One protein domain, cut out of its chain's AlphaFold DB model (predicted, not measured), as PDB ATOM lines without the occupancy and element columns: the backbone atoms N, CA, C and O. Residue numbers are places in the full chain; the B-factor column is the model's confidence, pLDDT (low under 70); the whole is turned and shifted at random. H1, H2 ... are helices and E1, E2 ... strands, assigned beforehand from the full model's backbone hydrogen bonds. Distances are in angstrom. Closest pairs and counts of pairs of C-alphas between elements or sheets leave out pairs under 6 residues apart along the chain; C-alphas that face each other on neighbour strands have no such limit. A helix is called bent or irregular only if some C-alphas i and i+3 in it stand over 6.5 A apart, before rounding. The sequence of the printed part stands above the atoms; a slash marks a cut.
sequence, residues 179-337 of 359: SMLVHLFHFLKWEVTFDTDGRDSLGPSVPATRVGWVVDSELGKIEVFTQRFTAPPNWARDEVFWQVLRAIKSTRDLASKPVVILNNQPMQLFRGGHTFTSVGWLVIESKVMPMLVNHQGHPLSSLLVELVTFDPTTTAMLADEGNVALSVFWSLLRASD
ATOM      1  N   SER A 179     191.659 365.491 197.918       75.19
ATOM      2  CA  SER A 179     191.013 366.117 196.752       75.19
ATOM      3  C   SER A 179     192.011 366.867 195.868       75.19
ATOM      4  O   SER A 179     191.930 366.776 194.645       75.19
ATOM      5  N   MET A 180     192.984 367.563 196.459       80.00
ATOM      6  CA  MET A 180     194.033 368.244 195.707       80.00
ATOM      7  C   MET A 180     194.914 367.244 194.966       80.00
ATOM      8  O   MET A 180     195.223 367.491 193.809       80.00
ATOM      9  N   LEU A 181     195.280 366.118 195.589       82.81
ATOM     10  CA  LEU A 181     196.052 365.062 194.926       82.81
ATOM     11  C   LEU A 181     195.317 364.525 193.690       82.81
ATOM     12  O   LEU A 181     195.916 364.418 192.623       82.81
ATOM     13  N   VAL A 182     194.009 364.275 193.794       84.06
ATOM     14  CA  VAL A 182     193.178 363.853 192.652       84.06
ATOM     15  C   VAL A 182     193.182 364.907 191.539       84.06
ATOM     16  O   VAL A 182     193.447 364.581 190.382       84.06
ATOM     17  N   HIS A 183     192.922 366.174 191.871       83.56
ATOM     18  CA  HIS A 183     192.912 367.256 190.881       83.56
ATOM     19  C   HIS A 183     194.285 367.498 190.253       83.56
ATOM     20  O   HIS A 183     194.374 367.785 189.060       83.56
ATOM     21  N   LEU A 184     195.345 367.356 191.045       86.69
ATOM     22  CA  LEU A 184     196.723 367.442 190.600       86.69
ATOM     23  C   LEU A 184     197.029 366.355 189.569       86.69
ATOM     24  O   LEU A 184     197.455 366.663 188.461       86.69
ATOM     25  N   PHE A 185     196.779 365.089 189.894       89.94
ATOM     26  CA  PHE A 185     197.050 363.999 188.959       89.94
ATOM     27  C   PHE A 185     196.197 364.099 187.693       89.94
ATOM     28  O   PHE A 185     196.703 363.845 186.603       89.94
ATOM     29  N   HIS A 186     194.955 364.577 187.806       88.56
ATOM     30  CA  HIS A 186     194.130 364.895 186.643       88.56
ATOM     31  C   HIS A 186     194.748 366.006 185.778       88.56
ATOM     32  O   HIS A 186     194.814 365.870 184.559       88.56
ATOM     33  N   PHE A 187     195.231 367.094 186.387       87.88
ATOM     34  CA  PHE A 187     195.931 368.167 185.673       87.88
ATOM     35  C   PHE A 187     197.197 367.657 184.965       87.88
ATOM     36  O   PHE A 187     197.432 367.993 183.808       87.88
ATOM     37  N   LEU A 188     197.978 366.805 185.635       89.25
ATOM     38  CA  LEU A 188     199.178 366.181 185.068       89.25
ATOM     39  C   LEU A 188     198.866 365.101 184.025       89.25
ATOM     40  O   LEU A 188     199.774 364.677 183.316       89.25
ATOM     41  N   LYS A 189     197.595 364.692 183.908       90.88
ATOM     42  CA  LYS A 189     197.113 363.591 183.062       90.88
ATOM     43  C   LYS A 189     197.747 362.247 183.424       90.88
ATOM     44  O   LYS A 189     198.067 361.448 182.549       90.88
ATOM     45  N   TRP A 190     197.947 362.005 184.715       92.00
ATOM     46  CA  TRP A 190     198.525 360.764 185.219       92.00
ATOM     47  C   TRP A 190     197.448 359.788 185.667       92.00
ATOM     48  O   TRP A 190     196.512 360.157 186.379       92.00
ATOM     49  N   GLU A 191     197.615 358.525 185.292       92.25
ATOM     50  CA  GLU A 191     196.797 357.433 185.804       92.25
ATOM     51  C   GLU A 191     197.334 357.008 187.172       92.25
ATOM     52  O   GLU A 191     198.496 356.621 187.292       92.25
ATOM     53  N   VAL A 192     196.509 357.101 188.219       91.69
ATOM     54  CA  VAL A 192     196.955 356.876 189.601       91.69
ATOM     55  C   VAL A 192     196.097 355.845 190.312       91.69
ATOM     56  O   VAL A 192     194.871 355.913 190.310       91.69
ATOM     57  N   THR A 193     196.770 354.914 190.984       91.00
ATOM     58  CA  THR A 193     196.182 354.016 191.979       91.00
ATOM     59  C   THR A 193     196.578 354.505 193.369       91.00
ATOM     60  O   THR A 193     197.764 354.515 193.689       91.00
ATOM     61  N   PHE A 194     195.617 354.918 194.195       88.25
ATOM     62  CA  PHE A 194     195.889 355.384 195.559       88.25
ATOM     63  C   PHE A 194     196.192 354.219 196.511       88.25
ATOM     64  O   PHE A 194     195.612 353.141 196.387       88.25
ATOM     65  N   ASP A 195     197.087 354.445 197.473       85.31
ATOM     66  CA  ASP A 195     197.371 353.500 198.556       85.31
ATOM     67  C   ASP A 195     196.292 353.610 199.638       85.31
ATOM     68  O   ASP A 195     196.309 354.513 200.473       85.31
ATOM     69  N   THR A 196     195.321 352.699 199.604       79.88
ATOM     70  CA  THR A 196     194.229 352.644 200.589       79.88
ATOM     71  C   THR A 196     194.589 351.855 201.842       79.88
ATOM     72  O   THR A 196     193.891 351.960 202.848       79.88
ATOM     73  N   ASP A 197     195.656 351.059 201.787       76.81
ATOM     74  CA  ASP A 197     196.046 350.165 202.877       76.81
ATOM     75  C   ASP A 197     196.922 350.882 203.908       76.81
ATOM     76  O   ASP A 197     197.071 350.400 205.032       76.81
ATOM     77  N   GLY A 198     197.511 352.025 203.531       64.06
ATOM     78  CA  GLY A 198     198.263 352.902 204.431       64.06
ATOM     79  C   GLY A 198     199.512 352.245 205.018       64.06
ATOM     80  O   GLY A 198     200.041 352.699 206.030       64.06
ATOM     81  N   ARG A 199     199.988 351.155 204.405       65.50
ATOM     82  CA  ARG A 199     201.203 350.448 204.822       65.50
ATOM     83  C   ARG A 199     202.399 351.070 204.128       65.50
ATOM     84  O   ARG A 199     203.009 350.451 203.247       65.50
ATOM     85  N   ASP A 200     202.713 352.311 204.485       64.44
ATOM     86  CA  ASP A 200     204.013 352.845 204.113       64.44
ATOM     87  C   ASP A 200     205.103 352.088 204.894       64.44
ATOM     88  O   ASP A 200     204.907 351.595 206.005       64.44
ATOM     89  N   SER A 201     206.238 351.869 204.239       65.00
ATOM     90  CA  SER A 201     207.413 351.270 204.876       65.00
ATOM     91  C   SER A 201     208.365 352.351 205.386       65.00
ATOM     92  O   SER A 201     209.537 352.063 205.627       65.00
ATOM     93  N   LEU A 202     207.912 353.606 205.438       66.50
ATOM     94  CA  LEU A 202     208.711 354.714 205.924       66.50
ATOM     95  C   LEU A 202     208.549 354.713 207.447       66.50
ATOM     96  O   LEU A 202     207.454 354.580 207.978       66.50
ATOM     97  N   GLY A 203     209.655 354.758 208.190       64.88
ATOM     98  CA  GLY A 203     209.566 354.759 209.652       64.88
ATOM     99  C   GLY A 203     208.657 355.896 210.155       64.88
ATOM    100  O   GLY A 203     208.599 356.945 209.516       64.88
ATOM    101  N   PRO A 204     208.002 355.756 211.322       61.91
ATOM    102  CA  PRO A 204     206.988 356.706 211.807       61.91
ATOM    103  C   PRO A 204     207.507 358.140 212.027       61.91
ATOM    104  O   PRO A 204     206.726 359.074 212.164       61.91
ATOM    105  N   SER A 205     208.828 358.325 212.074       62.75
ATOM    106  CA  SER A 205     209.499 359.620 212.196       62.75
ATOM    107  C   SER A 205     209.790 360.303 210.854       62.75
ATOM    108  O   SER A 205     210.404 361.369 210.843       62.75
ATOM    109  N   VAL A 206     209.456 359.674 209.722       69.94
ATOM    110  CA  VAL A 206     209.704 360.218 208.384       69.94
ATOM    111  C   VAL A 206     208.524 361.112 207.997       69.94
ATOM    112  O   VAL A 206     207.394 360.637 207.932       69.94
ATOM    113  N   PRO A 207     208.747 362.402 207.710       70.75
ATOM    114  CA  PRO A 207     207.662 363.349 207.450       70.75
ATOM    115  C   PRO A 207     207.144 363.285 205.994       70.75
ATOM    116  O   PRO A 207     206.880 364.300 205.347       70.75
ATOM    117  N   ALA A 208     207.001 362.073 205.464       78.06
ATOM    118  CA  ALA A 208     206.423 361.792 204.158       78.06
ATOM    119  C   ALA A 208     205.551 360.546 204.237       78.06
ATOM    120  O   ALA A 208     205.847 359.632 204.998       78.06
ATOM    121  N   THR A 209     204.521 360.498 203.399       83.94
ATOM    122  CA  THR A 209     203.655 359.326 203.274       83.94
ATOM    123  C   THR A 209     203.505 358.921 201.816       83.94
ATOM    124  O   THR A 209     203.597 359.764 200.916       83.94
ATOM    125  N   ARG A 210     203.307 357.625 201.559       89.00
ATOM    126  CA  ARG A 210     203.026 357.138 200.206       89.00
ATOM    127  C   ARG A 210     201.583 357.476 199.842       89.00
ATOM    128  O   ARG A 210     200.654 357.102 200.541       89.00
ATOM    129  N   VAL A 211     201.410 358.164 198.720       89.06
ATOM    130  CA  VAL A 211     200.099 358.495 198.148       89.06
ATOM    131  C   VAL A 211     199.548 357.318 197.349       89.06
ATOM    132  O   VAL A 211     198.349 357.050 197.374       89.06
ATOM    133  N   GLY A 212     200.420 356.630 196.611       90.31
ATOM    134  CA  GLY A 212     200.029 355.551 195.713       90.31
ATOM    135  C   GLY A 212     201.041 355.327 194.599       90.31
ATOM    136  O   GLY A 212     202.240 355.552 194.780       90.31
ATOM    137  N   TRP A 213     200.540 354.896 193.444       93.31
ATOM    138  CA  TRP A 213     201.328 354.565 192.263       93.31
ATOM    139  C   TRP A 213     200.781 355.262 191.025       93.31
ATOM    140  O   TRP A 213     199.597 355.129 190.720       93.31
ATOM    141  N   VAL A 214     201.653 355.942 190.288       93.19
ATOM    142  CA  VAL A 214     201.384 356.375 188.914       93.19
ATOM    143  C   VAL A 214     201.665 355.199 187.985       93.19
ATOM    144  O   VAL A 214     202.704 354.549 188.109       93.19
ATOM    145  N   VAL A 215     200.735 354.911 187.082       91.50
ATOM    146  CA  VAL A 215     200.911 353.927 186.015       91.50
ATOM    147  C   VAL A 215     201.347 354.676 184.765       91.50
ATOM    148  O   VAL A 215     200.609 355.500 184.232       91.50
ATOM    149  N   ASP A 216     202.562 354.398 184.317       90.94
ATOM    150  CA  ASP A 216     203.133 354.940 183.093       90.94
ATOM    151  C   ASP A 216     203.418 353.784 182.125       90.94
ATOM    152  O   ASP A 216     203.862 352.708 182.535       90.94
ATOM    153  N   SER A 217     203.124 353.977 180.839       86.62
ATOM    154  CA  SER A 217     203.240 352.915 179.835       86.62
ATOM    155  C   SER A 217     204.677 352.447 179.607       86.62
ATOM    156  O   SER A 217     204.878 351.302 179.210       86.62
ATOM    157  N   GLU A 218     205.666 353.309 179.851       86.62
ATOM    158  CA  GLU A 218     207.081 353.012 179.614       86.62
ATOM    159  C   GLU A 218     207.820 352.692 180.917       86.62
ATOM    160  O   GLU A 218     208.662 351.796 180.948       86.62
ATOM    161  N   LEU A 219     207.489 353.388 182.010       84.69
ATOM    162  CA  LEU A 219     208.144 353.204 183.312       84.69
ATOM    163  C   LEU A 219     207.432 352.189 184.224       84.69
ATOM    164  O   LEU A 219     207.961 351.803 185.270       84.69
ATOM    165  N   GLY A 220     206.235 351.739 183.848       89.38
ATOM    166  CA  GLY A 220     205.405 350.862 184.664       89.38
ATOM    167  C   GLY A 220     204.818 351.585 185.880       89.38
ATOM    168  O   GLY A 220     204.385 352.730 185.801       89.38
ATOM    169  N   LYS A 221     204.756 350.894 187.025       91.00
ATOM    170  CA  LYS A 221     204.191 351.450 188.268       91.00
ATOM    171  C   LYS A 221     205.254 352.181 189.081       91.00
ATOM    172  O   LYS A 221     206.156 351.534 189.619       91.00
ATOM    173  N   ILE A 222     205.087 353.491 189.223       92.75
ATOM    174  CA  ILE A 222     205.995 354.388 189.942       92.75
ATOM    175  C   ILE A 222     205.363 354.857 191.246       92.75
ATOM    176  O   ILE A 222     204.254 355.380 191.251       92.75
ATOM    177  N   GLU A 223     206.067 354.673 192.364       93.75
ATOM    178  CA  GLU A 223     205.597 355.139 193.670       93.75
ATOM    179  C   GLU A 223     205.631 356.666 193.770       93.75
ATOM    180  O   GLU A 223     206.609 357.318 193.390       93.75
ATOM    181  N   VAL A 224     204.562 357.215 194.347       92.69
ATOM    182  CA  VAL A 224     204.426 358.637 194.648       92.69
ATOM    183  C   VAL A 224     204.311 358.828 196.150       92.69
ATOM    184  O   VAL A 224     203.440 358.253 196.803       92.69
ATOM    185  N   PHE A 225     205.166 359.686 196.687       91.50
ATOM    186  CA  PHE A 225     205.148 360.132 198.072       91.50
ATOM    187  C   PHE A 225     204.717 361.591 198.131       91.50
ATOM    188  O   PHE A 225     204.961 362.349 197.197       91.50
ATOM    189  N   THR A 226     204.102 362.003 199.231       86.50
ATOM    190  CA  THR A 226     203.848 363.412 199.532       86.50
ATOM    191  C   THR A 226     204.551 363.789 200.821       86.50
ATOM    192  O   THR A 226     204.540 363.032 201.798       86.50
ATOM    193  N   GLN A 227     205.207 364.941 200.812       78.25
ATOM    194  CA  GLN A 227     205.880 365.487 201.979       78.25
ATOM    195  C   GLN A 227     204.917 366.360 202.773       78.25
ATOM    196  O   GLN A 227     204.046 367.033 202.224       78.25
ATOM    197  N   ARG A 228     205.099 366.386 204.091       67.00
ATOM    198  CA  ARG A 228     204.321 367.266 204.972       67.00
ATOM    199  C   ARG A 228     204.710 368.748 204.829       67.00
ATOM    200  O   ARG A 228     203.997 369.641 205.278       67.00
ATOM    201  N   PHE A 229     205.851 369.014 204.206       67.50
ATOM    202  CA  PHE A 229     206.496 370.316 204.100       67.50
ATOM    203  C   PHE A 229     206.953 370.536 202.658       67.50
ATOM    204  O   PHE A 229     207.247 369.595 201.925       67.50
ATOM    205  N   THR A 230     207.031 371.804 202.277       57.72
ATOM    206  CA  THR A 230     207.740 372.248 201.078       57.72
ATOM    207  C   THR A 230     208.913 373.065 201.552       57.72
ATOM    208  O   THR A 230     208.725 374.024 202.304       57.72
ATOM    209  N   ALA A 231     210.116 372.689 201.134       51.16
ATOM    210  CA  ALA A 231     211.275 373.526 201.374       51.16
ATOM    211  C   ALA A 231     211.049 374.892 200.692       51.16
ATOM    212  O   ALA A 231     210.519 374.926 199.576       51.16
ATOM    213  N   PRO A 232     211.409 376.023 201.322       45.69
ATOM    214  CA  PRO A 232     211.259 377.330 200.698       45.69
ATOM    215  C   PRO A 232     211.921 377.376 199.305       45.69
ATOM    216  O   PRO A 232     212.904 376.671 199.071       45.69
ATOM    217  N   PRO A 233     211.415 378.196 198.363       39.38
ATOM    218  CA  PRO A 233     211.830 378.197 196.951       39.38
ATOM    219  C   PRO A 233     213.338 378.393 196.719       39.38
ATOM    220  O   PRO A 233     213.865 377.998 195.682       39.38
ATOM    221  N   ASN A 234     214.045 378.959 197.694       40.91
ATOM    222  CA  ASN A 234     215.486 379.182 197.674       40.91
ATOM    223  C   ASN A 234     216.314 378.000 198.205       40.91
ATOM    224  O   ASN A 234     217.522 377.963 197.984       40.91
ATOM    225  N   TRP A 235     215.703 377.039 198.898       42.72
ATOM    226  CA  TRP A 235     216.368 375.897 199.520       42.72
ATOM    227  C   TRP A 235     215.887 374.622 198.852       42.72
ATOM    228  O   TRP A 235     215.042 373.896 199.356       42.72
ATOM    229  N   ALA A 236     216.460 374.332 197.687       43.03
ATOM    230  CA  ALA A 236     216.080 373.181 196.879       43.03
ATOM    231  C   ALA A 236     216.150 371.832 197.624       43.03
ATOM    232  O   ALA A 236     215.630 370.853 197.113       43.03
ATOM    233  N   ARG A 237     216.827 371.720 198.773       52.91
ATOM    234  CA  ARG A 237     217.034 370.447 199.477       52.91
ATOM    235  C   ARG A 237     217.271 370.708 200.963       52.91
ATOM    236  O   ARG A 237     218.414 370.671 201.422       52.91
ATOM    237  N   ASP A 238     216.212 371.067 201.684       50.44
ATOM    238  CA  ASP A 238     216.296 371.235 203.135       50.44
ATOM    239  C   ASP A 238     216.539 369.888 203.849       50.44
ATOM    240  O   ASP A 238     216.440 368.806 203.260       50.44
ATOM    241  N   GLU A 239     216.930 369.946 205.124       53.69
ATOM    242  CA  GLU A 239     217.254 368.766 205.944       53.69
ATOM    243  C   GLU A 239     216.119 367.729 205.946       53.69
ATOM    244  O   GLU A 239     216.356 366.519 205.971       53.69
ATOM    245  N   VAL A 240     214.882 368.209 205.841       59.34
ATOM    246  CA  VAL A 240     213.679 367.393 205.889       59.34
ATOM    247  C   VAL A 240     213.470 366.635 204.570       59.34
ATOM    248  O   VAL A 240     213.182 365.434 204.590       59.34
ATOM    249  N   PHE A 241     213.724 367.271 203.418       70.06
ATOM    250  CA  PHE A 241     213.791 366.572 202.132       70.06
ATOM    251  C   PHE A 241     214.865 365.477 202.144       70.06
ATOM    252  O   PHE A 241     214.601 364.347 201.727       70.06
ATOM    253  N   TRP A 242     216.058 365.769 202.671       68.69
ATOM    254  CA  TRP A 242     217.136 364.780 202.759       68.69
ATOM    255  C   TRP A 242     216.810 363.612 203.688       68.69
ATOM    256  O   TRP A 242     217.197 362.478 203.395       68.69
ATOM    257  N   GLN A 243     216.080 363.852 204.779       68.06
ATOM    258  CA  GLN A 243     215.608 362.793 205.668       68.06
ATOM    259  C   GLN A 243     214.631 361.854 204.946       68.06
ATOM    260  O   GLN A 243     214.784 360.633 205.027       68.06
ATOM    261  N   VAL A 244     213.673 362.411 204.196       75.56
ATOM    262  CA  VAL A 244     212.734 361.634 203.370       75.56
ATOM    263  C   VAL A 244     213.482 360.847 202.297       75.56
ATOM    264  O   VAL A 244     213.290 359.638 202.173       75.56
ATOM    265  N   LEU A 245     214.394 361.495 201.570       79.12
ATOM    266  CA  LEU A 245     215.186 360.843 200.531       79.12
ATOM    267  C   LEU A 245     216.046 359.704 201.091       79.12
ATOM    268  O   LEU A 245     216.137 358.649 200.468       79.12
ATOM    269  N   ARG A 246     216.653 359.880 202.272       78.88
ATOM    270  CA  ARG A 246     217.424 358.825 202.943       78.88
ATOM    271  C   ARG A 246     216.546 357.619 203.275       78.88
ATOM    272  O   ARG A 246     216.959 356.496 203.002       78.88
ATOM    273  N   ALA A 247     215.353 357.846 203.822       80.38
ATOM    274  CA  ALA A 247     214.418 356.772 204.158       80.38
ATOM    275  C   ALA A 247     213.907 356.029 202.912       80.38
ATOM    276  O   ALA A 247     213.783 354.805 202.916       80.38
ATOM    277  N   ILE A 248     213.658 356.752 201.817       86.06
ATOM    278  CA  ILE A 248     213.280 356.144 200.539       86.06
ATOM    279  C   ILE A 248     214.443 355.316 199.982       86.06
ATOM    280  O   ILE A 248     214.252 354.146 199.670       86.06
ATOM    281  N   LYS A 249     215.665 355.866 199.943       83.06
ATOM    282  CA  LYS A 249     216.868 355.138 199.497       83.06
ATOM    283  C   LYS A 249     217.151 353.878 200.317       83.06
ATOM    284  O   LYS A 249     217.664 352.912 199.771       83.06
ATOM    285  N   SER A 250     216.826 353.864 201.610       82.06
ATOM    286  CA  SER A 250     217.028 352.679 202.452       82.06
ATOM    287  C   SER A 250     215.921 351.629 202.322       82.06
ATOM    288  O   SER A 250     216.079 350.526 202.832       82.06
ATOM    289  N   THR A 251     214.786 351.962 201.699       84.75
ATOM    290  CA  THR A 251     213.617 351.070 201.602       84.75
ATOM    291  C   THR A 251     213.228 350.718 200.169       84.75
ATOM    292  O   THR A 251     212.368 349.854 199.977       84.75
ATOM    293  N   ARG A 252     213.830 351.363 199.164       86.50
ATOM    294  CA  ARG A 252     213.527 351.197 197.738       86.50
ATOM    295  C   ARG A 252     214.788 351.053 196.907       86.50
ATOM    296  O   ARG A 252     215.797 351.697 197.171       86.50
ATOM    297  N   ASP A 253     214.675 350.244 195.862       84.75
ATOM    298  CA  ASP A 253     215.695 350.119 194.831       84.75
ATOM    299  C   ASP A 253     215.485 351.196 193.755       84.75
ATOM    300  O   ASP A 253     214.691 351.033 192.828       84.75
ATOM    301  N   LEU A 254     216.185 352.322 193.910       82.19
ATOM    302  CA  LEU A 254     216.120 353.443 192.966       82.19
ATOM    303  C   LEU A 254     216.946 353.214 191.690       82.19
ATOM    304  O   LEU A 254     216.903 354.062 190.795       82.19
ATOM    305  N   ALA A 255     217.710 352.117 191.611       77.62
ATOM    306  CA  ALA A 255     218.464 351.756 190.412       77.62
ATOM    307  C   ALA A 255     217.525 351.208 189.330       77.62
ATOM    308  O   ALA A 255     217.706 351.472 188.142       77.62
ATOM    309  N   SER A 256     216.487 350.474 189.748       76.19
ATOM    310  CA  SER A 256     215.519 349.856 188.843       76.19
ATOM    311  C   SER A 256     214.268 350.698 188.597       76.19
ATOM    312  O   SER A 256     213.651 350.547 187.542       76.19
ATOM    313  N   LYS A 257     213.865 351.570 189.537       84.69
ATOM    314  CA  LYS A 257     212.626 352.359 189.412       84.69
ATOM    315  C   LYS A 257     212.767 353.789 189.940       84.69
ATOM    316  O   LYS A 257     213.202 353.967 191.080       84.69
ATOM    317  N   PRO A 258     212.340 354.812 189.170       89.69
ATOM    318  CA  PRO A 258     212.198 356.157 189.708       89.69
ATOM    319  C   PRO A 258     211.118 356.202 190.792       89.69
ATOM    320  O   PRO A 258     210.240 355.344 190.862       89.69
ATOM    321  N   VAL A 259     211.156 357.256 191.601       92.69
ATOM    322  CA  VAL A 259     210.098 357.614 192.551       92.69
ATOM    323  C   VAL A 259     209.784 359.100 192.450       92.69
ATOM    324  O   VAL A 259     210.656 359.920 192.150       92.69
ATOM    325  N   VAL A 260     208.530 359.450 192.725       93.19
ATOM    326  CA  VAL A 260     208.073 360.840 192.780       93.19
ATOM    327  C   VAL A 260     207.877 361.248 194.234       93.19
ATOM    328  O   VAL A 260     207.273 360.520 195.018       93.19
ATOM    329  N   ILE A 261     208.364 362.431 194.595       90.62
ATOM    330  CA  ILE A 261     208.180 363.033 195.916       90.62
ATOM    331  C   ILE A 261     207.505 364.390 195.717       90.62
ATOM    332  O   ILE A 261     208.145 365.334 195.269       90.62
ATOM    333  N   LEU A 262     206.215 364.492 196.015       88.62
ATOM    334  CA  LEU A 262     205.435 365.719 195.890       88.62
ATOM    335  C   LEU A 262     205.713 366.677 197.048       88.62
ATOM    336  O   LEU A 262     205.755 366.272 198.214       88.62
ATOM    337  N   ASN A 263     205.829 367.955 196.704       79.88
ATOM    338  CA  ASN A 263     205.874 369.038 197.674       79.88
ATOM    339  C   ASN A 263     204.451 369.365 198.146       79.88
ATOM    340  O   ASN A 263     203.492 369.263 197.384       79.88
ATOM    341  N   ASN A 264     204.315 369.864 199.370       73.31
ATOM    342  CA  ASN A 264     203.034 370.343 199.895       73.31
ATOM    343  C   ASN A 264     202.523 371.651 199.235       73.31
ATOM    344  O   ASN A 264     201.382 372.066 199.398       73.31
ATOM    345  N   GLN A 265     203.388 372.341 198.502       74.31
ATOM    346  CA  GLN A 265     203.148 373.622 197.846       74.31
ATOM    347  C   GLN A 265     203.969 373.650 196.555       74.31
ATOM    348  O   GLN A 265     205.077 373.103 196.535       74.31
ATOM    349  N   PRO A 266     203.467 374.275 195.479       73.94
ATOM    350  CA  PRO A 266     204.254 374.445 194.271       73.94
ATOM    351  C   PRO A 266     205.398 375.444 194.508       73.94
ATOM    352  O   PRO A 266     205.271 376.401 195.271       73.94
ATOM    353  N   MET A 267     206.513 375.228 193.820       72.75
ATOM    354  CA  MET A 267     207.691 376.088 193.813       72.75
ATOM    355  C   MET A 267     207.834 376.732 192.436       72.75
ATOM    356  O   MET A 267     207.720 376.054 191.418       72.75
ATOM    357  N   GLN A 268     208.138 378.024 192.399       69.25
ATOM    358  CA  GLN A 268     208.512 378.714 191.169       69.25
ATOM    359  C   GLN A 268     210.036 378.793 191.080       69.25
ATOM    360  O   GLN A 268     210.700 379.172 192.046       69.25
ATOM    361  N   LEU A 269     210.593 378.424 189.931       69.00
ATOM    362  CA  LEU A 269     212.027 378.425 189.665       69.00
ATOM    363  C   LEU A 269     212.308 379.322 188.461       69.00
ATOM    364  O   LEU A 269     211.678 379.165 187.421       69.00
ATOM    365  N   PHE A 270     213.271 380.233 188.580       64.12
ATOM    366  CA  PHE A 270     213.733 381.058 187.464       64.12
ATOM    367  C   PHE A 270     215.113 380.576 187.022       64.12
ATOM    368  O   PHE A 270     216.018 380.524 187.852       64.12
ATOM    369  N   ARG A 271     215.271 380.164 185.757       62.88
ATOM    370  CA  ARG A 271     216.551 379.681 185.207       62.88
ATOM    371  C   ARG A 271     216.680 380.033 183.733       62.88
ATOM    372  O   ARG A 271     215.727 379.862 182.983       62.88
ATOM    373  N   GLY A 272     217.862 380.488 183.314       63.28
ATOM    374  CA  GLY A 272     218.152 380.747 181.896       63.28
ATOM    375  C   GLY A 272     217.224 381.775 181.238       63.28
ATOM    376  O   GLY A 272     217.024 381.724 180.033       63.28
ATOM    377  N   GLY A 273     216.636 382.689 182.019       67.69
ATOM    378  CA  GLY A 273     215.656 383.668 181.532       67.69
ATOM    379  C   GLY A 273     214.203 383.176 181.514       67.69
ATOM    380  O   GLY A 273     213.305 383.966 181.236       67.69
ATOM    381  N   HIS A 274     213.955 381.909 181.851       69.56
ATOM    382  CA  HIS A 274     212.630 381.296 181.852       69.56
ATOM    383  C   HIS A 274     212.124 381.022 183.269       69.56
ATOM    384  O   HIS A 274     212.897 380.821 184.210       69.56
ATOM    385  N   THR A 275     210.799 380.991 183.409       74.44
ATOM    386  CA  THR A 275     210.121 380.599 184.649       74.44
ATOM    387  C   THR A 275     209.601 379.177 184.518       74.44
ATOM    388  O   THR A 275     209.026 378.822 183.494       74.44
ATOM    389  N   PHE A 276     209.782 378.373 185.557       77.19
ATOM    390  CA  PHE A 276     209.345 376.985 185.632       77.19
ATOM    391  C   PHE A 276     208.564 376.763 186.921       77.19
ATOM    392  O   PHE A 276     208.912 377.308 187.971       77.19
ATOM    393  N   THR A 277     207.559 375.898 186.860       82.25
ATOM    394  CA  THR A 277     206.806 375.471 188.039       82.25
ATOM    395  C   THR A 277     207.238 374.072 188.431       82.25
ATOM    396  O   THR A 277     207.185 373.151 187.625       82.25
ATOM    397  N   SER A 278     207.679 373.910 189.675       83.19
ATOM    398  CA  SER A 278     208.058 372.631 190.263       83.19
ATOM    399  C   SER A 278     207.072 372.224 191.340       83.19
ATOM    400  O   SER A 278     206.667 373.024 192.177       83.19
ATOM    401  N   VAL A 279     206.672 370.960 191.326       84.69
ATOM    402  CA  VAL A 279     205.578 370.471 192.185       84.69
ATOM    403  C   VAL A 279     206.031 369.316 193.076       84.69
ATOM    404  O   VAL A 279     205.247 368.698 193.791       84.69
ATOM    405  N   GLY A 280     207.331 369.045 193.043       85.12
ATOM    406  CA  GLY A 280     207.977 367.941 193.720       85.12
ATOM    407  C   GLY A 280     209.307 367.604 193.066       85.12
ATOM    408  O   GLY A 280     209.909 368.413 192.354       85.12
ATOM    409  N   TRP A 281     209.725 366.368 193.273       84.81
ATOM    410  CA  TRP A 281     210.994 365.820 192.835       84.81
ATOM    411  C   TRP A 281     210.776 364.490 192.135       84.81
ATOM    412  O   TRP A 281     210.025 363.643 192.616       84.81
ATOM    413  N   LEU A 282     211.491 364.301 191.034       84.44
ATOM    414  CA  LEU A 282     211.683 363.008 190.404       84.44
ATOM    415  C   LEU A 282     213.055 362.481 190.820       84.44
ATOM    416  O   LEU A 282     214.078 363.144 190.613       84.44
ATOM    417  N   VAL A 283     213.075 361.307 191.440       83.44
ATOM    418  CA  VAL A 283     214.286 360.728 192.018       83.44
ATOM    419  C   VAL A 283     214.575 359.384 191.370       83.44
ATOM    420  O   VAL A 283     213.737 358.490 191.365       83.44
ATOM    421  N   ILE A 284     215.800 359.250 190.881       79.00
ATOM    422  CA  ILE A 284     216.437 357.998 190.470       79.00
ATOM    423  C   ILE A 284     217.727 357.828 191.278       79.00
ATOM    424  O   ILE A 284     218.171 358.773 191.935       79.00
ATOM    425  N   GLU A 285     218.350 356.651 191.242       76.31
ATOM    426  CA  GLU A 285     219.577 356.368 192.006       76.31
ATOM    427  C   GLU A 285     220.639 357.469 191.866       76.31
ATOM    428  O   GLU A 285     221.141 357.998 192.866       76.31
ATOM    429  N   SER A 286     220.924 357.851 190.621       69.31
ATOM    430  CA  SER A 286     222.004 358.765 190.257       69.31
ATOM    431  C   SER A 286     221.634 360.248 190.329       69.31
ATOM    432  O   SER A 286     222.525 361.098 190.302       69.31
ATOM    433  N   LYS A 287     220.339 360.601 190.393       68.75
ATOM    434  CA  LYS A 287     219.898 361.992 190.215       68.75
ATOM    435  C   LYS A 287     218.605 362.314 190.963       68.75
ATOM    436  O   LYS A 287     217.639 361.559 190.956       68.75
ATOM    437  N   VAL A 288     218.582 363.511 191.549       71.00
ATOM    438  CA  VAL A 288     217.404 364.142 192.160       71.00
ATOM    439  C   VAL A 288     217.068 365.384 191.344       71.00
ATOM    440  O   VAL A 288     217.840 366.352 191.344       71.00
ATOM    441  N   MET A 289     215.938 365.355 190.643       74.62
ATOM    442  CA  MET A 289     215.536 366.388 189.689       74.62
ATOM    443  C   MET A 289     214.269 367.093 190.169       74.62
ATOM    444  O   MET A 289     213.335 366.408 190.586       74.62
ATOM    445  N   PRO A 290     214.203 368.437 190.121       78.25
ATOM    446  CA  PRO A 290     212.946 369.125 190.363       78.25
ATOM    447  C   PRO A 290     211.963 368.710 189.271       78.25
ATOM    448  O   PRO A 290     212.295 368.725 188.089       78.25
ATOM    449  N   MET A 291     210.762 368.320 189.669       86.12
ATOM    450  CA  MET A 291     209.730 367.892 188.740       86.12
ATOM    451  C   MET A 291     209.059 369.126 188.144       86.12
ATOM    452  O   MET A 291     208.152 369.689 188.760       86.12
ATOM    453  N   LEU A 292     209.585 369.587 187.009       85.38
ATOM    454  CA  LEU A 292     209.107 370.775 186.305       85.38
ATOM    455  C   LEU A 292     207.875 370.430 185.471       85.38
ATOM    456  O   LEU A 292     207.859 369.415 184.786       85.38
ATOM    457  N   VAL A 293     206.844 371.264 185.518       86.06
ATOM    458  CA  VAL A 293     205.582 371.020 184.817       86.06
ATOM    459  C   VAL A 293     205.121 372.271 184.085       86.06
ATOM    460  O   VAL A 293     205.421 373.393 184.490       86.06
ATOM    461  N   ASN A 294     204.348 372.057 183.025       83.62
ATOM    462  CA  ASN A 294     203.706 373.111 182.252       83.62
ATOM    463  C   ASN A 294     202.175 372.921 182.255       83.62
ATOM    464  O   ASN A 294     201.644 371.995 182.870       83.62
ATOM    465  N   HIS A 295     201.458 373.787 181.540       83.19
ATOM    466  CA  HIS A 295     199.994 373.762 181.462       83.19
ATOM    467  C   HIS A 295     199.397 372.578 180.677       83.19
ATOM    468  O   HIS A 295     198.183 372.386 180.705       83.19
ATOM    469  N   GLN A 296     200.208 371.815 179.940       81.25
ATOM    470  CA  GLN A 296     199.723 370.766 179.039       81.25
ATOM    471  C   GLN A 296     199.634 369.396 179.716       81.25
ATOM    472  O   GLN A 296     198.827 368.574 179.273       81.25
ATOM    473  N   GLY A 297     200.405 369.169 180.785       79.81
ATOM    474  CA  GLY A 297     200.575 367.854 181.407       79.81
ATOM    475  C   GLY A 297     201.360 366.897 180.500       79.81
ATOM    476  O   GLY A 297     201.199 366.915 179.280       79.81
ATOM    477  N   HIS A 298     202.211 366.057 181.088       83.69
ATOM    478  CA  HIS A 298     203.090 365.141 180.350       83.69
ATOM    479  C   HIS A 298     203.116 363.764 181.010       83.69
ATOM    480  O   HIS A 298     203.110 363.712 182.243       83.69
ATOM    481  N   PRO A 299     203.217 362.665 180.237       86.69
ATOM    482  CA  PRO A 299     203.561 361.356 180.783       86.69
ATOM    483  C   PRO A 299     204.852 361.420 181.604       86.69
ATOM    484  O   PRO A 299     205.746 362.229 181.329       86.69
ATOM    485  N   LEU A 300     204.956 360.564 182.619       88.75
ATOM    486  CA  LEU A 300     206.084 360.598 183.543       88.75
ATOM    487  C   LEU A 300     207.389 360.214 182.834       88.75
ATOM    488  O   LEU A 300     208.436 360.786 183.141       88.75
ATOM    489  N   SER A 301     207.327 359.300 181.863       86.88
ATOM    490  CA  SER A 301     208.483 358.918 181.048       86.88
ATOM    491  C   SER A 301     209.023 360.067 180.199       86.88
ATOM    492  O   SER A 301     210.223 360.341 180.227       86.88
ATOM    493  N   SER A 302     208.142 360.805 179.518       84.69
ATOM    494  CA  SER A 302     208.524 361.978 178.727       84.69
ATOM    495  C   SER A 302     209.138 363.051 179.618       84.69
ATOM    496  O   SER A 302     210.187 363.605 179.296       84.69
ATOM    497  N   LEU A 303     208.535 363.285 180.787       84.94
ATOM    498  CA  LEU A 303     209.072 364.233 181.750       84.94
ATOM    499  C   LEU A 303     210.457 363.810 182.263       84.94
ATOM    500  O   LEU A 303     211.342 364.650 182.390       84.94
ATOM    501  N   LEU A 304     210.674 362.521 182.535       83.06
ATOM    502  CA  LEU A 304     211.978 362.011 182.957       83.06
ATOM    503  C   LEU A 304     213.059 362.288 181.905       83.06
ATOM    504  O   LEU A 304     214.128 362.780 182.267       83.06
ATOM    505  N   VAL A 305     212.786 361.992 180.630       81.62
ATOM    506  CA  VAL A 305     213.728 362.238 179.526       81.62
ATOM    507  C   VAL A 305     214.099 363.718 179.471       81.62
ATOM    508  O   VAL A 305     215.281 364.049 179.560       81.62
ATOM    509  N   GLU A 306     213.095 364.596 179.449       77.06
ATOM    510  CA  GLU A 306     213.294 366.047 179.407       77.06
ATOM    511  C   GLU A 306     214.091 366.565 180.612       77.06
ATOM    512  O   GLU A 306     214.990 367.388 180.463       77.06
ATOM    513  N   LEU A 307     213.827 366.064 181.823       72.38
ATOM    514  CA  LEU A 307     214.558 366.468 183.030       72.38
ATOM    515  C   LEU A 307     216.009 365.958 183.058       72.38
ATOM    516  O   LEU A 307     216.891 366.568 183.682       72.38
ATOM    517  N   VAL A 308     216.287 364.828 182.406       70.44
ATOM    518  CA  VAL A 308     217.650 364.306 182.270       70.44
ATOM    519  C   VAL A 308     218.452 365.159 181.291       70.44
ATOM    520  O   VAL A 308     219.602 365.472 181.606       70.44
ATOM    521  N   THR A 309     217.837 365.586 180.185       72.69
ATOM    522  CA  THR A 309     218.449 366.412 179.131       72.69
ATOM    523  C   THR A 309     218.258 367.918 179.323       72.69
ATOM    524  O   THR A 309     218.650 368.690 178.453       72.69
ATOM    525  N   PHE A 310     217.664 368.334 180.442       69.88
ATOM    526  CA  PHE A 310     217.264 369.717 180.694       69.88
ATOM    527  C   PHE A 310     218.424 370.709 180.551       69.88
ATOM    528  O   PHE A 310     219.437 370.602 181.250       69.88
ATOM    529  N   ASP A 311     218.208 371.737 179.734       69.44
ATOM    530  CA  ASP A 311     219.075 372.901 179.608       69.44
ATOM    531  C   ASP A 311     218.218 374.166 179.750       69.44
ATOM    532  O   ASP A 311     217.355 374.441 178.916       69.44
ATOM    533  N   PRO A 312     218.448 374.979 180.792       64.00
ATOM    534  CA  PRO A 312     217.611 376.140 181.065       64.00
ATOM    535  C   PRO A 312     217.634 377.203 179.960       64.00
ATOM    536  O   PRO A 312     216.753 378.054 179.955       64.00
ATOM    537  N   THR A 313     218.623 377.192 179.064       66.38
ATOM    538  CA  THR A 313     218.730 378.164 177.965       66.38
ATOM    539  C   THR A 313     217.993 377.737 176.698       66.38
ATOM    540  O   THR A 313     217.684 378.581 175.860       66.38
ATOM    541  N   THR A 314     217.704 376.443 176.548       66.44
ATOM    542  CA  THR A 314     217.120 375.877 175.322       66.44
ATOM    543  C   THR A 314     215.789 375.162 175.564       66.44
ATOM    544  O   THR A 314     214.978 375.042 174.644       66.44
ATOM    545  N   THR A 315     215.507 374.724 176.795       67.94
ATOM    546  CA  THR A 315     214.276 374.007 177.140       67.94
ATOM    547  C   THR A 315     213.091 374.965 177.306       67.94
ATOM    548  O   THR A 315     212.796 375.439 178.402       67.94
ATOM    549  N   ALA A 316     212.349 375.192 176.218       69.56
ATOM    550  CA  ALA A 316     211.096 375.955 176.236       69.56
ATOM    551  C   ALA A 316     209.871 375.113 176.650       69.56
ATOM    552  O   ALA A 316     208.911 375.641 177.200       69.56
ATOM    553  N   MET A 317     209.889 373.793 176.428       76.25
ATOM    554  CA  MET A 317     208.705 372.941 176.629       76.25
ATOM    555  C   MET A 317     208.234 372.854 178.083       76.25
ATOM    556  O   MET A 317     207.040 372.697 178.332       76.25
ATOM    557  N   LEU A 318     209.152 372.952 179.042       81.00
ATOM    558  CA  LEU A 318     208.835 372.917 180.472       81.00
ATOM    559  C   LEU A 318     208.622 374.314 181.065       81.00
ATOM    560  O   LEU A 318     208.260 374.414 182.236       81.00
ATOM    561  N   ALA A 319     208.846 375.376 180.283       82.44
ATOM    562  CA  ALA A 319     208.639 376.738 180.743       82.44
ATOM    563  C   ALA A 319     207.152 376.959 181.058       82.44
ATOM    564  O   ALA A 319     206.261 376.636 180.270       82.44
ATOM    565  N   ASP A 320     206.891 377.522 182.231       78.25
ATOM    566  CA  ASP A 320     205.557 377.912 182.662       78.25
ATOM    567  C   ASP A 320     205.302 379.368 182.267       78.25
ATOM    568  O   ASP A 320     205.270 380.278 183.101       78.25
ATOM    569  N   GLU A 321     205.191 379.604 180.959       76.38
ATOM    570  CA  GLU A 321     204.922 380.934 180.420       76.38
ATOM    571  C   GLU A 321     203.640 381.514 181.027       76.38
ATOM    572  O   GLU A 321     202.573 380.902 180.996       76.38
ATOM    573  N   GLY A 322     203.748 382.705 181.619       72.00
ATOM    574  CA  GLY A 322     202.620 383.350 182.290       72.00
ATOM    575  C   GLY A 322     202.198 382.702 183.615       72.00
ATOM    576  O   GLY A 322     201.167 383.097 184.158       72.00
ATOM    577  N   ASN A 323     202.980 381.768 184.173       76.38
ATOM    578  CA  ASN A 323     202.716 381.110 185.460       76.38
ATOM    579  C   ASN A 323     201.377 380.353 185.495       76.38
ATOM    580  O   ASN A 323     200.661 380.371 186.505       76.38
ATOM    581  N   VAL A 324     200.994 379.732 184.379       82.81
ATOM    582  CA  VAL A 324     199.704 379.049 184.230       82.81
ATOM    583  C   VAL A 324     199.649 377.815 185.120       82.81
ATOM    584  O   VAL A 324     198.704 377.678 185.900       82.81
ATOM    585  N   ALA A 325     200.658 376.943 185.044       83.50
ATOM    586  CA  ALA A 325     200.733 375.773 185.907       83.50
ATOM    587  C   ALA A 325     200.738 376.228 187.367       83.50
ATOM    588  O   ALA A 325     199.875 375.822 188.138       83.50
ATOM    589  N   LEU A 326     201.592 377.181 187.735       81.62
ATOM    590  CA  LEU A 326     201.632 377.710 189.098       81.62
ATOM    591  C   LEU A 326     200.260 378.167 189.611       81.62
ATOM    592  O   LEU A 326     199.862 377.825 190.725       81.62
ATOM    593  N   SER A 327     199.522 378.903 188.779       80.44
ATOM    594  CA  SER A 327     198.203 379.445 189.111       80.44
ATOM    595  C   SER A 327     197.156 378.351 189.310       80.44
ATOM    596  O   SER A 327     196.342 378.444 190.235       80.44
ATOM    597  N   VAL A 328     197.179 377.297 188.486       83.31
ATOM    598  CA  VAL A 328     196.287 376.139 188.647       83.31
ATOM    599  C   VAL A 328     196.558 375.449 189.982       83.31
ATOM    600  O   VAL A 328     195.635 375.255 190.773       83.31
ATOM    601  N   PHE A 329     197.822 375.152 190.280       79.31
ATOM    602  CA  PHE A 329     198.204 374.484 191.526       79.31
ATOM    603  C   PHE A 329     197.853 375.315 192.755       79.31
ATOM    604  O   PHE A 329     197.291 374.791 193.717       79.31
ATOM    605  N   TRP A 330     198.138 376.618 192.714       79.38
ATOM    606  CA  TRP A 330     197.814 377.536 193.801       79.38
ATOM    607  C   TRP A 330     196.307 377.613 194.058       79.38
ATOM    608  O   TRP A 330     195.860 377.615 195.205       79.38
ATOM    609  N   SER A 331     195.506 377.615 192.990       80.69
ATOM    610  CA  SER A 331     194.043 377.638 193.089       80.69
ATOM    611  C   SER A 331     193.489 376.360 193.721       80.69
ATOM    612  O   SER A 331     192.614 376.437 194.584       80.69
ATOM    613  N   LEU A 332     194.022 375.192 193.342       80.81
ATOM    614  CA  LEU A 332     193.650 373.901 193.934       80.81
ATOM    615  C   LEU A 332     194.015 373.821 195.420       80.81
ATOM    616  O   LEU A 332     193.225 373.349 196.244       80.81
ATOM    617  N   LEU A 333     195.198 374.326 195.765       73.75
ATOM    618  CA  LEU A 333     195.683 374.385 197.135       73.75
ATOM    619  C   LEU A 333     194.779 375.289 197.995       73.75
ATOM    620  O   LEU A 333     194.289 374.860 199.037       73.75
ATOM    621  N   ARG A 334     194.438 376.488 197.506       78.44
ATOM    622  CA  ARG A 334     193.530 377.429 198.187       78.44
ATOM    623  C   ARG A 334     192.095 376.910 198.321       78.44
ATOM    624  O   ARG A 334     191.408 377.229 199.291       78.44
ATOM    625  N   ALA A 335     191.615 376.127 197.354       79.00
ATOM    626  CA  ALA A 335     190.306 375.483 197.456       79.00
ATOM    627  C   ALA A 335     190.247 374.485 198.628       79.00
ATOM    628  O   ALA A 335     189.180 374.289 199.211       79.00
ATOM    629  N   SER A 336     191.393 373.895 198.979       72.50
ATOM    630  CA  SER A 336     191.532 372.915 200.060       72.50
ATOM    631  C   SER A 336     191.880 373.561 201.407       72.50
ATOM    632  O   SER A 336     191.448 373.069 202.446       72.50
ATOM    633  N   ASP A 337     192.607 374.680 201.400       71.81
ATOM    634  CA  ASP A 337     192.968 375.446 202.592       71.81
ATOM    635  C   ASP A 337     192.769 376.953 202.362       71.81
ATOM    636  O   ASP A 337     193.522 377.626 201.653       71.81
TER     637      ASP A 337
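Overview. This is residues 179 to 337 of the 359 residues of an uncharacterized protein of Pseudomonas sp. FSL R10-0399 (UniProt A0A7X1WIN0). A strongly twisted and curled sheet of six strands forms the core, with H1 and H4 on one face, H2 on the face opposite to these two, and H3 packed on the edge strand E6. The sheet is two three-strand meanders, E1 E2 E3 and E4 E5 E6, joined side by side along the parallel pair E3 and E4, while the first and last helices, H1 and H4, lie side by side. The 159 printed residues hold four named helices and six named strands, in the order H1 E1 E2 E3 H2 E4 E5 E6 H3 H4; the sheet, ordered E1 E2 E3 E4 E5 E6, is mixed, and the class is mixed, helices and strands. The whole is compact and rounded, with a radius of gyration of the C-alphas of 14.8 A and spans of 41 by 36 by 33 A.

Arrangement. Start at edge strand E1, residues 191 to 194, which forms a hairpin with E2, residues 208 to 216; N 193 and O 213 are 2.8 A apart. E2 forms a hairpin with E3, residues 220 to 227, with N 214 and O 222 at 2.8 A. E3 is parallel to E4, residues 259 to 271, with N 260 and O 223 at 2.9 A. E4 forms a hairpin with E5, residues 274 to 284, with N 261 and O 281 at 2.9 A. E5 forms a hairpin with edge strand E6, residues 287 to 293, with N 282 and O 289 at 2.8 A. E4 bends by 101 degrees at residue 264. H4, residues 321 to 336, is over E4 and E5 at a height over the sheet of 9.3 A, slantwise to the strands at 42 degrees to E4 on the local plane; its closest C-alphas to E5 are those of Leu 326 and Thr 277, 5.7 A apart. H1, residues 179 to 188, on the same face, touches H4's residues 329 to 336 alone, opposite ways at a shallow tilt of 21 degrees; the closest C-alphas, of Met 180 and Leu 332, are 5.9 A apart. H3, residues 300 to 308, is on this face too; its closest C-alphas to E6 are those of Leu 307 and Met 289, 6.7 A apart. H2, residues 239 to 251, is on the face opposite to H1 and H4, over E4 at a height over the sheet of 8.7 A; E3, H2 and E4 make a strand-helix-strand unit, two parallel strands with a helix between, with a right-handed crossover. H1, H2 and H3 have every O i to N i+4 pair within hydrogen-bond range, H4 10 of 12; H4 is irregular, with C-alphas 322 and 325 8.6 A apart.

Along the chain. Find C-alpha 179 at (191.013, 366.117, 196.752), where H1 begins. E4 starts at C-alpha 259, (210.098, 357.614, 192.551), and runs 24.1 A; E5 runs 25.1 A. H4, 25.1 A long, ends at C-alpha 336, (191.532, 372.915, 200.060).

Size, cuts and confidence. The farthest C-alphas, of Asp 197 and Gly 273, are 44.3 A apart. The printed part has no cut; the links E1 to E2, E3 to H2 and H3 to H4 are long. The pLDDT is under 70 in 40 residues, among them 228 to 240.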